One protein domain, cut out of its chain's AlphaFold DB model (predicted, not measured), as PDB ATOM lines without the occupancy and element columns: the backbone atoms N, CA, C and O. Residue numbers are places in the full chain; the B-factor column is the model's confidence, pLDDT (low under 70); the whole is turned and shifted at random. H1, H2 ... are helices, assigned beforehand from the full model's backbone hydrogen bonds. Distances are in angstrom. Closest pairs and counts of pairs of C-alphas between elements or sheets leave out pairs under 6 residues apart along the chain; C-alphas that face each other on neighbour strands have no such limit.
ATOM      1  N   GLU A 236     -48.924   8.120  -2.972       92.44
ATOM      2  CA  GLU A 236     -47.625   7.600  -3.420       92.44
ATOM      3  C   GLU A 236     -47.279   6.271  -2.737       92.44
ATOM      4  O   GLU A 236     -46.979   5.284  -3.410       92.44
ATOM      5  N   ALA A 237     -47.383   6.214  -1.406       90.50
ATOM      6  CA  ALA A 237     -47.035   5.023  -0.627       90.50
ATOM      7  C   ALA A 237     -47.871   3.798  -1.041       90.50
ATOM      8  O   ALA A 237     -47.334   2.722  -1.303       90.50
ATOM      9  N   GLN A 238     -49.183   3.984  -1.221       89.06
ATOM     10  CA  GLN A 238     -50.088   2.921  -1.674       89.06
ATOM     11  C   GLN A 238     -49.808   2.491  -3.120       89.06
ATOM     12  O   GLN A 238     -50.062   1.346  -3.504       89.06
ATOM     13  N   ALA A 239     -49.343   3.401  -3.978       86.81
ATOM     14  CA  ALA A 239     -48.951   3.058  -5.340       86.81
ATOM     15  C   ALA A 239     -47.675   2.202  -5.361       86.81
ATOM     16  O   ALA A 239     -47.616   1.239  -6.126       86.81
ATOM     17  N   ILE A 240     -46.708   2.499  -4.488       87.44
ATOM     18  CA  ILE A 240     -45.481   1.707  -4.319       87.44
ATOM     19  C   ILE A 240     -45.813   0.294  -3.831       87.44
ATOM     20  O   ILE A 240     -45.372  -0.676  -4.446       87.44
ATOM     21  N   GLU A 241     -46.645   0.156  -2.796       88.31
ATOM     22  CA  GLU A 241     -47.062  -1.159  -2.285       88.31
ATOM     23  C   GLU A 241     -47.779  -1.992  -3.356       88.31
ATOM     24  O   GLU A 241     -47.452  -3.160  -3.580       88.31
ATOM     25  N   ARG A 242     -48.715  -1.380  -4.095       84.81
ATOM     26  CA  ARG A 242     -49.410  -2.054  -5.205       84.81
ATOM     27  C   ARG A 242     -48.459  -2.458  -6.326       84.81
ATOM     28  O   ARG A 242     -48.646  -3.518  -6.919       84.81
ATOM     29  N   ALA A 243     -47.471  -1.627  -6.641       84.56
ATOM     30  CA  ALA A 243     -46.487  -1.928  -7.673       84.56
ATOM     31  C   ALA A 243     -45.558  -3.076  -7.262       84.56
ATOM     32  O   ALA A 243     -45.270  -3.925  -8.099       84.56
ATOM     33  N   ALA A 244     -45.157  -3.140  -5.989       82.94
ATOM     34  CA  ALA A 244     -44.325  -4.217  -5.456       82.94
ATOM     35  C   ALA A 244     -45.015  -5.591  -5.537       82.94
ATOM     36  O   ALA A 244     -44.360  -6.601  -5.779       82.94
ATOM     37  N   LEU A 245     -46.343  -5.629  -5.381       82.75
ATOM     38  CA  LEU A 245     -47.143  -6.856  -5.483       82.75
ATOM     39  C   LEU A 245     -47.515  -7.229  -6.928       82.75
ATOM     40  O   LEU A 245     -47.935  -8.355  -7.199       82.75
ATOM     41  N   ARG A 246     -47.409  -6.288  -7.871       82.50
ATOM     42  CA  ARG A 246     -47.881  -6.473  -9.244       82.50
ATOM     43  C   ARG A 246     -46.788  -7.064 -10.125       82.50
ATOM     44  O   ARG A 246     -45.816  -6.391 -10.455       82.50
ATOM     45  N   LYS A 247     -47.027  -8.269 -10.646       83.44
ATOM     46  CA  LYS A 247     -46.224  -8.808 -11.750       83.44
ATOM     47  C   LYS A 247     -46.483  -8.008 -13.033       83.44
ATOM     48  O   LYS A 247     -47.629  -7.770 -13.428       83.44
ATOM     49  N   THR A 248     -45.410  -7.570 -13.679       85.38
ATOM     50  CA  THR A 248     -45.426  -7.002 -15.031       85.38
ATOM     51  C   THR A 248     -45.015  -8.059 -16.048       85.38
ATOM     52  O   THR A 248     -44.471  -9.101 -15.691       85.38
ATOM     53  N   THR A 249     -45.230  -7.783 -17.334       87.56
ATOM     54  CA  THR A 249     -44.786  -8.679 -18.407       87.56
ATOM     55  C   THR A 249     -43.270  -8.898 -18.387       87.56
ATOM     56  O   THR A 249     -42.830 -10.009 -18.649       87.56
ATOM     57  N   LEU A 250     -42.470  -7.875 -18.050       89.19
ATOM     58  CA  LEU A 250     -41.011  -8.001 -17.963       89.19
ATOM     59  C   LEU A 250     -40.586  -8.839 -16.756       89.19
ATOM     60  O   LEU A 250     -39.797  -9.768 -16.898       89.19
ATOM     61  N   THR A 251     -41.123  -8.545 -15.570       88.75
ATOM     62  CA  THR A 251     -40.767  -9.303 -14.362       88.75
ATOM     63  C   THR A 251     -41.225 -10.753 -14.459       88.75
ATOM     64  O   THR A 251     -40.521 -11.647 -14.009       88.75
ATOM     65  N   SER A 252     -42.376 -11.003 -15.088       88.75
ATOM     66  CA  SER A 252     -42.840 -12.365 -15.355       88.75
ATOM     67  C   SER A 252     -41.983 -13.097 -16.373       88.75
ATOM     68  O   SER A 252     -41.801 -14.295 -16.211       88.75
ATOM     69  N   TRP A 253     -41.425 -12.412 -17.376       88.88
ATOM     70  CA  TRP A 253     -40.446 -13.029 -18.272       88.88
ATOM     71  C   TRP A 253     -39.186 -13.446 -17.509       88.88
ATOM     72  O   TRP A 253     -38.782 -14.593 -17.629       88.88
ATOM     73  N   PHE A 254     -38.632 -12.587 -16.642       89.88
ATOM     74  CA  PHE A 254     -37.482 -12.970 -15.811       89.88
ATOM     75  C   PHE A 254     -37.754 -14.191 -14.929       89.88
ATOM     76  O   PHE A 254     -36.862 -15.017 -14.756       89.88
ATOM     77  N   GLU A 255     -38.954 -14.308 -14.359       88.88
ATOM     78  CA  GLU A 255     -39.335 -15.497 -13.590       88.88
ATOM     79  C   GLU A 255     -39.523 -16.721 -14.491       88.88
ATOM     80  O   GLU A 255     -38.985 -17.782 -14.184       88.88
ATOM     81  N   LEU A 256     -40.185 -16.573 -15.643       86.44
ATOM     82  CA  LEU A 256     -40.358 -17.654 -16.616       86.44
ATOM     83  C   LEU A 256     -39.006 -18.216 -17.072       86.44
ATOM     84  O   LEU A 256     -38.824 -19.429 -17.076       86.44
ATOM     85  N   THR A 257     -38.037 -17.352 -17.378       87.62
ATOM     86  CA  THR A 257     -36.670 -17.733 -17.766       87.62
ATOM     87  C   THR A 257     -35.897 -18.410 -16.629       87.62
ATOM     88  O   THR A 257     -34.850 -18.982 -16.881       87.62
ATOM     89  N   LYS A 258     -36.360 -18.373 -15.375       88.06
ATOM     90  CA  LYS A 258     -35.772 -19.188 -14.295       88.06
ATOM     91  C   LYS A 258     -36.446 -20.550 -14.171       88.06
ATOM     92  O   LYS A 258     -35.804 -21.510 -13.755       88.06
ATOM     93  N   THR A 259     -37.748 -20.613 -14.440       86.94
ATOM     94  CA  THR A 259     -38.582 -21.785 -14.136       86.94
ATOM     95  C   THR A 259     -38.787 -22.720 -15.319       86.94
ATOM     96  O   THR A 259     -38.991 -23.913 -15.110       86.94
ATOM     97  N   ASP A 260     -38.770 -22.194 -16.542       85.31
ATOM     98  CA  ASP A 260     -39.009 -22.944 -17.772       85.31
ATOM     99  C   ASP A 260     -37.749 -22.935 -18.658       85.31
ATOM    100  O   ASP A 260     -37.442 -21.915 -19.290       85.31
ATOM    101  N   PRO A 261     -37.028 -24.070 -18.753       88.69
ATOM    102  CA  PRO A 261     -35.867 -24.208 -19.628       88.69
ATOM    103  C   PRO A 261     -36.153 -23.879 -21.098       88.69
ATOM    104  O   PRO A 261     -35.249 -23.424 -21.803       88.69
ATOM    105  N   SER A 262     -37.390 -24.062 -21.572       87.50
ATOM    106  CA  SER A 262     -37.782 -23.728 -22.947       87.50
ATOM    107  C   SER A 262     -37.764 -22.220 -23.218       87.50
ATOM    108  O   SER A 262     -37.545 -21.809 -24.357       87.50
ATOM    109  N   ALA A 263     -37.897 -21.388 -22.181       86.12
ATOM    110  CA  ALA A 263     -37.860 -19.932 -22.292       86.12
ATOM    111  C   ALA A 263     -36.444 -19.331 -22.183       86.12
ATOM    112  O   ALA A 263     -36.278 -18.137 -22.436       86.12
ATOM    113  N   HIS A 264     -35.416 -20.119 -21.832       86.81
ATOM    114  CA  HIS A 264     -34.047 -19.627 -21.585       86.81
ATOM    115  C   HIS A 264     -33.429 -18.881 -22.775       86.81
ATOM    116  O   HIS A 264     -32.709 -17.902 -22.591       86.81
ATOM    117  N   ASN A 265     -33.727 -19.339 -23.992       88.12
ATOM    118  CA  ASN A 265     -33.138 -18.812 -25.224       88.12
ATOM    119  C   ASN A 265     -34.095 -17.904 -26.008       88.12
ATOM    120  O   ASN A 265     -33.796 -17.539 -27.145       88.12
ATOM    121  N   ILE A 266     -35.243 -17.545 -25.428       87.06
ATOM    122  CA  ILE A 266     -36.240 -16.701 -26.086       87.06
ATOM    123  C   ILE A 266     -36.103 -15.279 -25.552       87.06
ATOM    124  O   ILE A 266     -36.210 -15.023 -24.351       87.06
ATOM    125  N   SER A 267     -35.862 -14.336 -26.463       90.25
ATOM    126  CA  SER A 267     -35.751 -12.926 -26.107       90.25
ATOM    127  C   SER A 267     -37.080 -12.398 -25.552       90.25
ATOM    128  O   SER A 267     -38.158 -12.864 -25.920       90.25
ATOM    129  N   TYR A 268     -37.033 -11.364 -24.707       88.19
ATOM    130  CA  TYR A 268     -38.257 -10.741 -24.193       88.19
ATOM    131  C   TYR A 268     -39.172 -10.199 -25.307       88.19
ATOM    132  O   TYR A 268     -40.388 -10.160 -25.146       88.19
ATOM    133  N   SER A 269     -38.612  -9.792 -26.452       84.50
ATOM    134  CA  SER A 269     -39.407  -9.361 -27.606       84.50
ATOM    135  C   SER A 269     -40.118 -10.505 -28.322       84.50
ATOM    136  O   SER A 269     -41.181 -10.273 -28.893       84.50
ATOM    137  N   ASP A 270     -39.568 -11.715 -28.262       85.06
ATOM    138  CA  ASP A 270     -40.113 -12.887 -28.949       85.06
ATOM    139  C   ASP A 270     -40.983 -13.750 -28.031       85.06
ATOM    140  O   ASP A 270     -41.774 -14.549 -28.521       85.06
ATOM    141  N   ILE A 271     -40.916 -13.546 -26.708       85.31
ATOM    142  CA  ILE A 271     -41.719 -14.306 -25.744       85.31
ATOM    143  C   ILE A 271     -43.225 -14.345 -26.070       85.31
ATOM    144  O   ILE A 271     -43.810 -15.419 -25.932       85.31
ATOM    145  N   PRO A 272     -43.872 -13.265 -26.567       83.00
ATOM    146  CA  PRO A 272     -45.306 -13.292 -26.850       83.00
ATOM    147  C   PRO A 272     -45.693 -14.185 -28.035       83.00
ATOM    148  O   PRO A 272     -46.880 -14.423 -28.231       83.00
ATOM    149  N   GLN A 273     -44.726 -14.656 -28.832       79.06
ATOM    150  CA  GLN A 273     -44.976 -15.606 -29.923       79.06
ATOM    151  C   GLN A 273     -45.236 -17.027 -29.403       79.06
ATOM    152  O   GLN A 273     -45.835 -17.830 -30.107       79.06
ATOM    153  N   TYR A 274     -44.799 -17.325 -28.176       81.94
ATOM    154  CA  TYR A 274     -44.856 -18.666 -27.583       81.94
ATOM    155  C   TYR A 274     -45.660 -18.708 -26.277       81.94
ATOM    156  O   TYR A 274     -46.144 -19.765 -25.877       81.94
ATOM    157  N   TYR A 275     -45.802 -17.565 -25.603       82.38
ATOM    158  CA  TYR A 275     -46.363 -17.491 -24.261       82.38
ATOM    159  C   TYR A 275     -47.318 -16.307 -24.085       82.38
ATOM    160  O   TYR A 275     -47.028 -15.177 -24.486       82.38
ATOM    161  N   VAL A 276     -48.430 -16.533 -23.379       79.94
ATOM    162  CA  VAL A 276     -49.427 -15.492 -23.075       79.94
ATOM    163  C   VAL A 276     -49.325 -15.026 -21.624       79.94
ATOM    164  O   VAL A 276     -49.340 -15.829 -20.691       79.94
ATOM    165  N   PHE A 277     -49.266 -13.707 -21.418       81.31
ATOM    166  CA  PHE A 277     -49.323 -13.108 -20.084       81.31
ATOM    167  C   PHE A 277     -50.771 -12.997 -19.594       81.31
ATOM    168  O   PHE A 277     -51.519 -12.116 -20.035       81.31
ATOM    169  N   ASP A 278     -51.152 -13.859 -18.655       78.62
ATOM    170  CA  ASP A 278     -52.473 -13.825 -18.034       78.62
ATOM    171  C   ASP A 278     -52.521 -12.833 -16.858       78.62
ATOM    172  O   ASP A 278     -51.744 -12.905 -15.906       78.62
ATOM    173  N   LYS A 279     -53.461 -11.884 -16.923       69.25
ATOM    174  CA  LYS A 279     -53.714 -10.875 -15.880       69.25
ATOM    175  C   LYS A 279     -54.730 -11.341 -14.830       69.25
ATOM    176  O   LYS A 279     -54.934 -10.638 -13.842       69.25
ATOM    177  N   SER A 280     -55.418 -12.454 -15.082       60.50
ATOM    178  CA  SER A 280     -56.541 -12.959 -14.291       60.50
ATOM    179  C   SER A 280     -56.123 -13.905 -13.167       60.50
ATOM    180  O   SER A 280     -56.875 -14.047 -12.201       60.50
ATOM    181  N   ILE A 281     -54.910 -14.470 -13.235       53.94
ATOM    182  CA  ILE A 281     -54.315 -15.289 -12.173       53.94
ATOM    183  C   ILE A 281     -53.985 -14.376 -10.986       53.94
ATOM    184  O   ILE A 281     -52.878 -13.862 -10.812       53.94
ATOM    185  N   LYS A 282     -55.007 -14.118 -10.172       38.06
ATOM    186  CA  LYS A 282     -54.866 -13.554  -8.837       38.06
ATOM    187  C   LYS A 282     -54.271 -14.644  -7.954       38.06
ATOM    188  O   LYS A 282     -54.851 -15.715  -7.819       38.06
ATOM    189  N   ILE A 283     -53.125 -14.348  -7.348       37.84
ATOM    190  CA  ILE A 283     -52.485 -15.159  -6.308       37.84
ATOM    191  C   ILE A 283     -53.527 -15.415  -5.210       37.84
ATOM    192  O   ILE A 283     -53.879 -14.504  -4.462       37.84
ATOM    193  N   GLY A 284     -54.088 -16.626  -5.176       31.53
ATOM    194  CA  GLY A 284     -55.249 -16.899  -4.334       31.53
ATOM    195  C   GLY A 284     -55.886 -18.278  -4.477       31.53
ATOM    196  O   GLY A 284     -57.084 -18.393  -4.251       31.53
ATOM    197  N   SER A 285     -55.135 -19.327  -4.809       26.44
ATOM    198  CA  SER A 285     -55.574 -20.700  -4.536       26.44
ATOM    199  C   SER A 285     -54.361 -21.581  -4.274       26.44
ATOM    200  O   SER A 285     -53.521 -21.784  -5.147       26.44
ATOM    201  N   ARG A 286     -54.263 -22.049  -3.026       30.98
ATOM    202  CA  ARG A 286     -53.364 -23.122  -2.606       30.98
ATOM    203  C   ARG A 286     -53.638 -24.343  -3.477       30.98
ATOM    204  O   ARG A 286     -54.757 -24.840  -3.469       30.98
ATOM    205  N   ASP A 287     -52.631 -24.719  -4.256       27.23
ATOM    206  CA  ASP A 287     -52.130 -26.082  -4.465       27.23
ATOM    207  C   ASP A 287     -51.591 -26.232  -5.897       27.23
ATOM    208  O   ASP A 287     -52.331 -26.272  -6.873       27.23
ATOM    209  N   ASN A 288     -50.258 -26.287  -5.994       29.12
ATOM    210  CA  ASN A 288     -49.474 -26.933  -7.051       29.12
ATOM    211  C   ASN A 288     -49.972 -26.826  -8.504       29.12
ATOM    212  O   ASN A 288     -50.151 -27.842  -9.175       29.12
ATOM    213  N   VAL A 289     -50.048 -25.611  -9.050       27.73
ATOM    214  CA  VAL A 289     -49.964 -25.413 -10.503       27.73
ATOM    215  C   VAL A 289     -49.002 -24.265 -10.774       27.73
ATOM    216  O   VAL A 289     -49.197 -23.147 -10.316       27.73
ATOM    217  N   VAL A 290     -47.923 -24.594 -11.476       31.92
ATOM    218  CA  VAL A 290     -46.895 -23.685 -11.986       31.92
ATOM    219  C   VAL A 290     -47.562 -22.452 -12.603       31.92
ATOM    220  O   VAL A 290     -48.424 -22.606 -13.468       31.92
ATOM    221  N   ASP A 291     -47.158 -21.257 -12.160       33.25
ATOM    222  CA  ASP A 291     -47.496 -19.955 -12.749       33.25
ATOM    223  C   ASP A 291     -47.077 -19.950 -14.233       33.25
ATOM    224  O   ASP A 291     -45.984 -19.517 -14.598       33.25
ATOM    225  N   LYS A 292     -47.922 -20.504 -15.106       36.91
ATOM    226  CA  LYS A 292     -47.665 -20.593 -16.538       36.91
ATOM    227  C   LYS A 292     -48.115 -19.304 -17.204       36.91
ATOM    228  O   LYS A 292     -49.298 -18.980 -17.248       36.91
ATOM    229  N   MET A 293     -47.156 -18.628 -17.822       35.97
ATOM    230  CA  MET A 293     -47.404 -18.003 -19.113       35.97
ATOM    231  C   MET A 293     -47.947 -19.135 -20.013       35.97
ATOM    232  O   MET A 293     -47.279 -20.153 -20.192       35.97
ATOM    233  N   LEU A 294     -49.220 -19.069 -20.409       37.44
ATOM    234  CA  LEU A 294     -49.908 -20.211 -21.024       37.44
ATOM    235  C   LEU A 294     -49.343 -20.469 -22.430       37.44
ATOM    236  O   LEU A 294     -49.237 -19.535 -23.226       37.44
ATOM    237  N   LEU A 295     -49.008 -21.735 -22.708       27.89
ATOM    238  CA  LEU A 295     -48.757 -22.263 -24.050       27.89
ATOM    239  C   LEU A 295     -50.086 -22.242 -24.806       27.89
ATOM    240  O   LEU A 295     -50.969 -23.059 -24.544       27.89
ATOM    241  N   GLY A 296     -50.242 -21.268 -25.689       28.64
ATOM    242  CA  GLY A 296     -51.251 -21.299 -26.733       28.64
ATOM    243  C   GLY A 296     -50.515 -21.350 -28.055       28.64
ATOM    244  O   GLY A 296     -49.961 -20.335 -28.468       28.64
TER     245      GLY A 296
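Overview. This is residues 236 to 296 of the 299 residues of the protein "Helitron_like_N domain-containing protein" of Araneus ventricosus (UniProt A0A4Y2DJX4). What is the shape? There is little regular structure: two short helices in succession, H1 sticking out as an arm at residues 236 to 244, then a long stretch, 260 to 296, that folds back and sticks out in a loop at 284 to 289. How large is it? It is 61 printed residues, all helix in class with 21 in H1 then H2, and only just loose, close to compact, with a radius of gyration of the C-alphas of 13.0 A and spans of 37 by 28 by 19 A.

Arrangement. How do the helices stand? H2, residues 249 to 259, and H1, residues 236 to 245, are apart, joined by a tight link. What of their backbones? In both, every O i to N i+4 pair is within hydrogen-bond range.

Along the chain. Where is H2? It runs 15.1 A between its end C-alphas, from (-44.786, -8.679, -18.407) to (-38.582, -21.785, -14.136). And H1? It spans 14.6 A from C-alpha 236 at (-47.625, 7.600, -3.420).

Size, cuts and confidence. How far does it reach? The farthest C-alphas, Glu 236 and Ser 262, are 38.2 A apart, without a cut. Where is confidence low? Residues 279 to 296 have pLDDT under 70.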